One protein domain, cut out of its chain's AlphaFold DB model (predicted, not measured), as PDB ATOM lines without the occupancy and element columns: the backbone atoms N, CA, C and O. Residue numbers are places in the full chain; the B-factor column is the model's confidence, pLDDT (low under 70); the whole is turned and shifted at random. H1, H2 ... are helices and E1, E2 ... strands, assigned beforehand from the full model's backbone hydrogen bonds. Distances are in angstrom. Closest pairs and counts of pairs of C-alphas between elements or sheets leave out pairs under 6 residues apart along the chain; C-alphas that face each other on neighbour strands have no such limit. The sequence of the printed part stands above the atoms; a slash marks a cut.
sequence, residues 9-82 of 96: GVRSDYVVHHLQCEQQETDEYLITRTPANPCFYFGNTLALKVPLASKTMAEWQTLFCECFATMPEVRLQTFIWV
ATOM      1  N   GLY A   9       7.115  30.352 -27.702       80.56
ATOM      2  CA  GLY A   9       8.133  31.314 -28.154       80.56
ATOM      3  C   GLY A   9       8.677  30.995 -29.550       80.56
ATOM      4  O   GLY A   9       8.708  31.851 -30.428       80.56
ATOM      5  N   VAL A  10       8.977  29.720 -29.800       80.06
ATOM      6  CA  VAL A  10       9.475  29.272 -31.107       80.06
ATOM      7  C   VAL A  10       8.391  29.430 -32.175       80.06
ATOM      8  O   VAL A  10       8.657  29.859 -33.292       80.06
ATOM      9  N   ARG A  11       7.130  29.141 -31.832       82.62
ATOM     10  CA  ARG A  11       6.000  29.337 -32.752       82.62
ATOM     11  C   ARG A  11       5.798  30.804 -33.115       82.62
ATOM     12  O   ARG A  11       5.506  31.090 -34.274       82.62
ATOM     13  N   SER A  12       5.930  31.718 -32.151       85.25
ATOM     14  CA  SER A  12       5.806  33.150 -32.425       85.25
ATOM     15  C   SER A  12       6.906  33.660 -33.348       85.25
ATOM     16  O   SER A  12       6.595  34.475 -34.213       85.25
ATOM     17  N   ASP A  13       8.133  33.140 -33.251       84.56
ATOM     18  CA  ASP A  13       9.222  33.538 -34.151       84.56
ATOM     19  C   ASP A  13       8.868  33.250 -35.617       84.56
ATOM     20  O   ASP A  13       8.997  34.127 -36.471       84.56
ATOM     21  N   TYR A  14       8.317  32.071 -35.923       84.50
ATOM     22  CA  TYR A  14       7.874  31.754 -37.288       84.50
ATOM     23  C   TYR A  14       6.788  32.708 -37.798       84.50
ATOM     24  O   TYR A  14       6.826  33.118 -38.958       84.50
ATOM     25  N   VAL A  15       5.841  33.094 -36.938       84.75
ATOM     26  CA  VAL A  15       4.770  34.035 -37.300       84.75
ATOM     27  C   VAL A  15       5.335  35.425 -37.582       84.75
ATOM     28  O   VAL A  15       5.026  36.002 -38.623       84.75
ATOM     29  N   VAL A  16       6.175  35.948 -36.685       84.56
ATOM     30  CA  VAL A  16       6.775  37.288 -36.802       84.56
ATOM     31  C   VAL A  16       7.671  37.388 -38.033       84.56
ATOM     32  O   VAL A  16       7.662  38.404 -38.724       84.56
ATOM     33  N   HIS A  17       8.412  36.326 -38.342       81.00
ATOM     34  CA  HIS A  17       9.300  36.288 -39.501       81.00
ATOM     35  C   HIS A  17       8.608  35.843 -40.800       81.00
ATOM     36  O   HIS A  17       9.270  35.768 -41.833       81.00
ATOM     37  N   HIS A  18       7.295  35.581 -40.773       85.50
ATOM     38  CA  HIS A  18       6.513  35.081 -41.911       85.50
ATOM     39  C   HIS A  18       7.112  33.819 -42.556       85.50
ATOM     40  O   HIS A  18       7.095  33.650 -43.776       85.50
ATOM     41  N   LEU A  19       7.649  32.923 -41.729       85.62
ATOM     42  CA  LEU A  19       8.299  31.695 -42.168       85.62
ATOM     43  C   LEU A  19       7.362  30.501 -42.011       85.62
ATOM     44  O   LEU A  19       6.655  30.355 -41.015       85.62
ATOM     45  N   GLN A  20       7.398  29.614 -42.999       85.38
ATOM     46  CA  GLN A  20       6.839  28.274 -42.881       85.38
ATOM     47  C   GLN A  20       7.936  27.319 -42.428       85.38
ATOM     48  O   GLN A  20       9.091  27.466 -42.830       85.38
ATOM     49  N   CYS A  21       7.566  26.337 -41.611       88.06
ATOM     50  CA  CYS A  21       8.481  25.293 -41.186       88.06
ATOM     51  C   CYS A  21       7.939  23.908 -41.523       88.06
ATOM     52  O   CYS A  21       6.731  23.666 -41.523       88.06
ATOM     53  N   GLU A  22       8.865  23.002 -41.792       91.19
ATOM     54  CA  GLU A  22       8.603  21.578 -41.894       91.19
ATOM     55  C   GLU A  22       8.897  20.931 -40.547       91.19
ATOM     56  O   GLU A  22       9.905  21.245 -39.907       91.19
ATOM     57  N   GLN A  23       8.028  20.015 -40.128       90.94
ATOM     58  CA  GLN A  23       8.165  19.313 -38.860       90.94
ATOM     59  C   GLN A  23       8.173  17.805 -39.053       90.94
ATOM     60  O   GLN A  23       7.373  17.255 -39.806       90.94
ATOM     61  N   GLN A  24       9.075  17.139 -38.338       92.38
ATOM     62  CA  GLN A  24       9.169  15.685 -38.302       92.38
ATOM     63  C   GLN A  24       9.370  15.225 -36.860       92.38
ATOM     64  O   GLN A  24      10.362  15.577 -36.225       92.38
ATOM     65  N   GLU A  25       8.423  14.444 -36.346       91.31
ATOM     66  CA  GLU A  25       8.404  13.979 -34.958       91.31
ATOM     67  C   GLU A  25       8.931  12.540 -34.846       91.31
ATOM     68  O   GLU A  25       8.599  11.676 -35.659       91.31
ATOM     69  N   THR A  26       9.734  12.283 -33.816       91.12
ATOM     70  CA  THR A  26      10.121  10.953 -33.328       91.12
ATOM     71  C   THR A  26       9.725  10.826 -31.856       91.12
ATOM     72  O   THR A  26       9.211  11.774 -31.250       91.12
ATOM     73  N   ASP A  27       9.961   9.671 -31.238       89.38
ATOM     74  CA  ASP A  27       9.739   9.521 -29.796       89.38
ATOM     75  C   ASP A  27      10.727  10.359 -28.966       89.38
ATOM     76  O   ASP A  27      10.364  10.874 -27.908       89.38
ATOM     77  N   GLU A  28      11.942  10.571 -29.477       90.50
ATOM     78  CA  GLU A  28      13.029  11.236 -28.755       90.50
ATOM     79  C   GLU A  28      13.114  12.743 -29.013       90.50
ATOM     80  O   GLU A  28      13.579  13.498 -28.154       90.50
ATOM     81  N   TYR A  29      12.672  13.207 -30.181       92.12
ATOM     82  CA  TYR A  29      12.817  14.601 -30.588       92.12
ATOM     83  C   TYR A  29      11.817  15.005 -31.680       92.12
ATOM     84  O   TYR A  29      11.161  14.183 -32.311       92.12
ATOM     85  N   LEU A  30      11.715  16.307 -31.914       92.38
ATOM     86  CA  LEU A  30      10.977  16.922 -33.008       92.38
ATOM     87  C   LEU A  30      11.944  17.796 -33.806       92.38
ATOM     88  O   LEU A  30      12.566  18.709 -33.264       92.38
ATOM     89  N   ILE A  31      12.077  17.515 -35.097       93.50
ATOM     90  CA  ILE A  31      12.878  18.315 -36.020       93.50
ATOM     91  C   ILE A  31      11.987  19.423 -36.563       93.50
ATOM     92  O   ILE A  31      10.893  19.139 -37.043       93.50
ATOM     93  N   THR A  32      12.455  20.668 -36.510       92.38
ATOM     94  CA  THR A  32      11.839  21.790 -37.225       92.38
ATOM     95  C   THR A  32      12.848  22.363 -38.211       92.38
ATOM     96  O   THR A  32      13.983  22.647 -37.822       92.38
ATOM     97  N   ARG A  33      12.456  22.495 -39.480       92.75
ATOM     98  CA  ARG A  33      13.308  22.987 -40.571       92.75
ATOM     99  C   ARG A  33      12.652  24.166 -41.267       92.75
ATOM    100  O   ARG A  33      11.437  24.170 -41.447       92.75
ATOM    101  N   THR A  34      13.459  25.108 -41.744       93.00
ATOM    102  CA  THR A  34      12.998  26.235 -42.569       93.00
ATOM    103  C   THR A  34      13.740  26.241 -43.908       93.00
ATOM    104  O   THR A  34      14.690  27.007 -44.074       93.00
ATOM    105  N   PRO A  35      13.348  25.403 -44.887       91.31
ATOM    106  CA  PRO A  35      14.089  25.268 -46.147       91.31
ATOM    107  C   PRO A  35      14.183  26.567 -46.951       91.31
ATOM    108  O   PRO A  35      15.194  26.829 -47.592       91.31
ATOM    109  N   ALA A  36      13.154  27.415 -46.873       90.62
ATOM    110  CA  ALA A  36      13.138  28.716 -47.540       90.62
ATOM    111  C   ALA A  36      14.095  29.746 -46.904       90.62
ATOM    112  O   ALA A  36      14.354  30.787 -47.504       90.62
ATOM    113  N   ASN A  37      14.602  29.487 -45.694       91.00
ATOM    114  CA  ASN A  37      15.551  30.356 -45.002       91.00
ATOM    115  C   ASN A  37      16.476  29.536 -44.075       91.00
ATOM    116  O   ASN A  37      16.325  29.562 -42.848       91.00
ATOM    117  N   PRO A  38      17.446  28.794 -44.638       89.81
ATOM    118  CA  PRO A  38      18.286  27.868 -43.876       89.81
ATOM    119  C   PRO A  38      19.254  28.576 -42.912       89.81
ATOM    120  O   PRO A  38      19.755  27.968 -41.969       89.81
ATOM    121  N   CYS A  39      19.479  29.878 -43.098       88.44
ATOM    122  CA  CYS A  39      20.307  30.698 -42.215       88.44
ATOM    123  C   CYS A  39      19.519  31.334 -41.056       88.44
ATOM    124  O   CYS A  39      20.113  32.045 -40.244       88.44
ATOM    125  N   PHE A  40      18.199  31.124 -40.963       86.50
ATOM    126  CA  PHE A  40      17.406  31.670 -39.864       86.50
ATOM    127  C   PHE A  40      17.776  30.993 -38.539       86.50
ATOM    128  O   PHE A  40      17.590  29.788 -38.364       86.50
ATOM    129  N   TYR A  41      18.280  31.790 -37.594       74.25
ATOM    130  CA  TYR A  41      18.863  31.333 -36.328       74.25
ATOM    131  C   TYR A  41      17.906  30.456 -35.499       74.25
ATOM    132  O   TYR A  41      18.310  29.443 -34.929       74.25
ATOM    133  N   PHE A  42      16.617  30.805 -35.487       76.44
ATOM    134  CA  PHE A  42      15.577  30.092 -34.737       76.44
ATOM    135  C   PHE A  42      14.771  29.102 -35.600       76.44
ATOM    136  O   PHE A  42      13.810  28.504 -35.125       76.44
ATOM    137  N   GLY A  43      15.148  28.932 -36.875       81.56
ATOM    138  CA  GLY A  43      14.361  28.211 -37.883       81.56
ATOM    139  C   GLY A  43      14.688  26.734 -38.070       81.56
ATOM    140  O   GLY A  43      13.900  25.993 -38.657       81.56
ATOM    141  N   ASN A  44      15.877  26.320 -37.640       91.44
ATOM    142  CA  ASN A  44      16.409  24.976 -37.844       91.44
ATOM    143  C   ASN A  44      16.809  24.430 -36.480       91.44
ATOM    144  O   ASN A  44      17.794  24.870 -35.894       91.44
ATOM    145  N   THR A  45      15.975  23.572 -35.902       92.50
ATOM    146  CA  THR A  45      16.072  23.218 -34.482       92.50
ATOM    147  C   THR A  45      15.717  21.763 -34.227       92.50
ATOM    148  O   THR A  45      14.788  21.219 -34.827       92.50
ATOM    149  N   LEU A  46      16.440  21.160 -33.281       93.69
ATOM    150  CA  LEU A  46      16.127  19.864 -32.697       93.69
ATOM    151  C   LEU A  46      15.483  20.065 -31.315       93.69
ATOM    152  O   LEU A  46      16.135  20.495 -30.363       93.69
ATOM    153  N   ALA A  47      14.187  19.783 -31.209       91.50
ATOM    154  CA  ALA A  47      13.434  19.919 -29.971       91.50
ATOM    155  C   ALA A  47      13.391  18.580 -29.224       91.50
ATOM    156  O   ALA A  47      12.778  17.623 -29.689       91.50
ATOM    157  N   LEU A  48      14.062  18.501 -28.080       91.25
ATOM    158  CA  LEU A  48      14.280  17.264 -27.336       91.25
ATOM    159  C   LEU A  48      13.052  16.910 -26.486       91.25
ATOM    160  O   LEU A  48      12.527  17.748 -25.746       91.25
ATOM    161  N   LYS A  49      12.597  15.657 -26.601       89.25
ATOM    162  CA  LYS A  49      11.484  15.070 -25.830       89.25
ATOM    163  C   LYS A  49      11.971  14.181 -24.680       89.25
ATOM    164  O   LYS A  49      11.172  13.790 -23.832       89.25
ATOM    165  N   VAL A  50      13.269  13.885 -24.647       88.50
ATOM    166  CA  VAL A  50      13.958  13.064 -23.639       88.50
ATOM    167  C   VAL A  50      14.996  13.894 -22.877       88.50
ATOM    168  O   VAL A  50      15.464  14.884 -23.434       88.50
ATOM    169  N   PRO A  51      15.389  13.516 -21.639       87.69
ATOM    170  CA  PRO A  51      16.421  14.205 -20.851       87.69
ATOM    171  C   PRO A  51      17.744  14.421 -21.607       87.69
ATOM    172  O   PRO A  51      18.174  13.535 -22.340       87.69
ATOM    173  N   LEU A  52      18.447  15.540 -21.371       84.88
ATOM    174  CA  LEU A  52      19.712  15.861 -22.065       84.88
ATOM    175  C   LEU A  52      20.765  14.792 -21.847       84.88
ATOM    176  O   LEU A  52      21.459  14.414 -22.781       84.88
ATOM    177  N   ALA A  53      20.802  14.266 -20.625       87.69
ATOM    178  CA  ALA A  53      21.701  13.204 -20.207       87.69
ATOM    179  C   ALA A  53      21.426  11.846 -20.882       87.69
ATOM    180  O   ALA A  53      22.192  10.915 -20.665       87.69
ATOM    181  N   SER A  54      20.359  11.706 -21.681       91.19
ATOM    182  CA  SER A  54      20.092  10.469 -22.432       91.19
ATOM    183  C   SER A  54      21.090  10.222 -23.566       91.19
ATOM    184  O   SER A  54      21.207   9.081 -24.009       91.19
ATOM    185  N   LYS A  55      21.811  11.259 -24.016       94.69
ATOM    186  CA  LYS A  55      22.944  11.147 -24.939       94.69
ATOM    187  C   LYS A  55      24.050  12.127 -24.564       94.69
ATOM    188  O   LYS A  55      23.825  13.145 -23.910       94.69
ATOM    189  N   THR A  56      25.258  11.829 -25.005       95.75
ATOM    190  CA  THR A  56      26.398  12.738 -24.951       95.75
ATOM    191  C   THR A  56      26.213  13.910 -25.915       95.75
ATOM    192  O   THR A  56      25.449  13.852 -26.880       95.75
ATOM    193  N   MET A  57      26.965  14.988 -25.689       92.94
ATOM    194  CA  MET A  57      27.006  16.126 -26.611       92.94
ATOM    195  C   MET A  57      27.353  15.690 -28.045       92.94
ATOM    196  O   MET A  57      26.680  16.107 -28.979       92.94
ATOM    197  N   ALA A  58      28.357  14.826 -28.221       96.62
ATOM    198  CA  ALA A  58      28.799  14.376 -29.543       96.62
ATOM    199  C   ALA A  58      27.706  13.600 -30.298       96.62
ATOM    200  O   ALA A  58      27.545  13.769 -31.508       96.62
ATOM    201  N   GLU A  59      26.920  12.791 -29.588       96.44
ATOM    202  CA  GLU A  59      25.773  12.085 -30.165       96.44
ATOM    203  C   GLU A  59      24.678  13.062 -30.603       96.44
ATOM    204  O   GLU A  59      24.161  12.937 -31.711       96.44
ATOM    205  N   TRP A  60      24.369  14.085 -29.796       95.12
ATOM    206  CA  TRP A  60      23.407  15.121 -30.188       95.12
ATOM    207  C   TRP A  60      23.864  15.923 -31.408       95.12
ATOM    208  O   TRP A  60      23.059  16.208 -32.294       95.12
ATOM    209  N   GLN A  61      25.149  16.264 -31.480       95.62
ATOM    210  CA  GLN A  61      25.718  16.976 -32.624       95.62
ATOM    211  C   GLN A  61      25.700  16.118 -33.891       95.62
ATOM    212  O   GLN A  61      25.361  16.618 -34.961       95.62
ATOM    213  N   THR A  62      26.021  14.828 -33.769       97.00
ATOM    214  CA  THR A  62      25.955  13.874 -34.886       97.00
ATOM    215  C   THR A  62      24.525  13.764 -35.402       97.00
ATOM    216  O   THR A  62      24.288  13.955 -36.593       97.00
ATOM    217  N   LEU A  63      23.560  13.583 -34.497       96.25
ATOM    218  CA  LEU A  63      22.144  13.528 -34.844       96.25
ATOM    219  C   LEU A  63      21.662  14.819 -35.518       96.25
ATOM    220  O   LEU A  63      20.893  14.768 -36.477       96.25
ATOM    221  N   PHE A  64      22.108  15.985 -35.042       95.94
ATOM    222  CA  PHE A  64      21.790  17.256 -35.687       95.94
ATOM    223  C   PHE A  64      22.318  17.271 -37.128       95.94
ATOM    224  O   PHE A  64      21.560  17.539 -38.058       95.94
ATOM    225  N   CYS A  65      23.592  16.930 -37.334       95.81
ATOM    226  CA  CYS A  65      24.186  16.865 -38.668       95.81
ATOM    227  C   CYS A  65      23.413  15.922 -39.601       95.81
ATOM    228  O   CYS A  65      23.180  16.272 -40.753       95.81
ATOM    229  N   GLU A  66      22.963  14.767 -39.111       96.06
ATOM    230  CA  GLU A  66      22.136  13.829 -39.879       96.06
ATOM    231  C   GLU A  66      20.767  14.426 -40.234       96.06
ATOM    232  O   GLU A  66      20.339  14.379 -41.387       96.06
ATOM    233  N   CYS A  67      20.093  15.052 -39.265       95.44
ATOM    234  CA  CYS A  67      18.768  15.646 -39.456       95.44
ATOM    235  C   CYS A  67      18.758  16.794 -40.475       95.44
ATOM    236  O   CYS A  67      17.716  17.048 -41.089       95.44
ATOM    237  N   PHE A  68      19.890  17.480 -40.641       95.44
ATOM    238  CA  PHE A  68      20.061  18.634 -41.526       95.44
ATOM    239  C   PHE A  68      21.049  18.369 -42.674       95.44
ATOM    240  O   PHE A  68      21.450  19.305 -43.359       95.44
ATOM    241  N   ALA A  69      21.407  17.107 -42.942       95.12
ATOM    242  CA  ALA A  69      22.413  16.739 -43.945       95.12
ATOM    243  C   ALA A  69      22.093  17.257 -45.361       95.12
ATOM    244  O   ALA A  69      22.996  17.506 -46.157       95.12
ATOM    245  N   THR A  70      20.810  17.443 -45.676       94.31
ATOM    246  CA  THR A  70      20.333  17.961 -46.966       94.31
ATOM    247  C   THR A  70      20.279  19.493 -47.036       94.31
ATOM    248  O   THR A  70      19.845  20.027 -48.052       94.31
ATOM    249  N   MET A  71      20.679  20.202 -45.977       93.94
ATOM    250  CA  MET A  71      20.624  21.665 -45.853       93.94
ATOM    251  C   MET A  71      22.017  22.225 -45.503       93.94
ATOM    252  O   MET A  71      22.252  22.632 -44.362       93.94
ATOM    253  N   PRO A  72      22.974  22.231 -46.451       92.62
ATOM    254  CA  PRO A  72      24.379  22.571 -46.189       92.62
ATOM    255  C   PRO A  72      24.609  24.010 -45.690       92.62
ATOM    256  O   PRO A  72      25.672  24.324 -45.153       92.62
ATOM    257  N   GLU A  73      23.637  24.903 -45.866       94.19
ATOM    258  CA  GLU A  73      23.674  26.282 -45.385       94.19
ATOM    259  C   GLU A  73      23.392  26.402 -43.877       94.19
ATOM    260  O   GLU A  73      23.711  27.431 -43.276       94.19
ATOM    261  N   VAL A  74      22.842  25.358 -43.242       93.38
ATOM    262  CA  VAL A  74      22.610  25.321 -41.792       93.38
ATOM    263  C   VAL A  74      23.950  25.161 -41.074       93.38
ATOM    264  O   VAL A  74      24.518  24.075 -40.992       93.38
ATOM    265  N   ARG A  75      24.474  26.268 -40.540       87.75
ATOM    266  CA  ARG A  75      25.752  26.294 -39.797       87.75
ATOM    267  C   ARG A  75      25.590  26.335 -38.282       87.75
ATOM    268  O   ARG A  75      26.551  26.084 -37.559       87.75
ATOM    269  N   LEU A  76      24.400  26.684 -37.809       90.75
ATOM    270  CA  LEU A  76      24.079  26.770 -36.394       90.75
ATOM    271  C   LEU A  76      23.378  25.492 -35.945       90.75
ATOM    272  O   LEU A  76      22.431  25.049 -36.591       90.75
ATOM    273  N   GLN A  77      23.819  24.944 -34.815       92.94
ATOM    274  CA  GLN A  77      23.146  23.825 -34.170       92.94
ATOM    275  C   GLN A  77      22.288  24.336 -33.015       92.94
ATOM    276  O   GLN A  77      22.816  24.761 -31.986       92.94
ATOM    277  N   THR A  78      20.970  24.300 -33.194       91.81
ATOM    278  CA  THR A  78      20.006  24.793 -32.205       91.81
ATOM    279  C   THR A  78      19.271  23.626 -31.558       91.81
ATOM    280  O   THR A  78      18.649  22.810 -32.243       91.81
ATOM    281  N   PHE A  79      19.310  23.575 -30.227       91.50
ATOM    282  CA  PHE A  79      18.634  22.567 -29.413       91.50
ATOM    283  C   PHE A  79      17.674  23.258 -28.445       91.50
ATOM    284  O   PHE A  79      18.054  24.232 -27.794       91.50
ATOM    285  N   ILE A  80      16.445  22.756 -28.329       88.50
ATOM    286  CA  ILE A  80      15.450  23.273 -27.373       88.50
ATOM    287  C   ILE A  80      14.823  22.135 -26.575       88.50
ATOM    288  O   ILE A  80      14.770  21.000 -27.045       88.50
ATOM    289  N   TRP A  81      14.300  22.443 -25.390       85.25
ATOM    290  CA  TRP A  81      13.479  21.501 -24.630       85.25
ATOM    291  C   TRP A  81      12.013  21.634 -25.007       85.25
ATOM    292  O   TRP A  81      11.485  22.747 -25.024       85.25
ATOM    293  N   VAL A  82      11.333  20.510 -25.222       76.31
ATOM    294  CA  VAL A  82       9.872  20.493 -25.146       76.31
ATOM    295  C   VAL A  82       9.505  20.159 -23.701       76.31
ATOM    296  O   VAL A  82       9.766  19.030 -23.274       76.31
TER     297      VAL A  82
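Overview. This is residues 9 to 82 of the 96 residues of an uncharacterized protein of Gynuella sunshinyii YC6258 (UniProt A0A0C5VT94). A small twisted sheet of four short strands has one helix, H2, running slantwise over one of its faces, while a second, shorter helix, H1, lies off the sheet, toward the opposite end of the longest axis from H2. One long link, residues 34 to 44, joins E2 to E3, and shorter links join the other elements. The printed part has 74 residues, with two named helices and four named strands in the order H1, E1, E2, E3, H2, E4, and under half of the residues are in these elements, a mixed class of helices and strands. The sheet runs E1, E2, E3, E4 and is mixed, with E3 and E4 parallel. The whole is compact, with a radius of gyration of the C-alphas of 11.9 A and spans of 34 by 25 by 17 A.

Arrangement. H1, residues 9 to 16, is not on the sheet, with 3 pairs of C-alphas within 10 A. E1, residues 22 to 25, and E2, residues 29 to 33, form an antiparallel hairpin, with N 22 and O 33 within hydrogen-bond range at 2.8 A. E2 and E3, residues 45 to 48, form another hairpin, with N 30 and O 47 at 2.8 A. E1, E2 and E3 make a meander, each strand the antiparallel neighbour of the one before. H2, residues 57 to 67, is on the sheet at a height of 10.0 A and lies only just over E3, on which 3 of its C-alphas fall; on the local plane the two stand at 53 degrees. The closest C-alphas of E3 and H2, those of Leu 46 and Phe 64, are 6.9 A apart. E4, residues 78 to 81, is the parallel neighbour of E3 at 30 degrees, with N 48 and O 80 at 2.8 A. E3, H2 and E4 form a strand-helix-strand unit, two parallel neighbour strands with a helix between, and its crossover is right-handed. In H1 and H2 every O i to N i+4 pair is within hydrogen-bond range.

Along the chain. H1 begins at C-alpha 9, (8.133, 31.314, -28.154), and is 10.6 A long. E1 measures 10.3 A, E2 13.0 A and E3 9.5 A. H2 is 15.3 A long, from C-alpha 57 at (27.006, 16.126, -26.611). E4 measures 10.5 A and ends at C-alpha 81, (13.479, 21.501, -24.630).

Size, cuts and confidence. The two C-alphas farthest apart, those of His 18 and Thr 56, are 34.4 A apart. The printed part has no cut. The link from E2 to E3, 11 residues, is long. The mean pLDDT of the printed part is 89.9, and no printed residue is under 70.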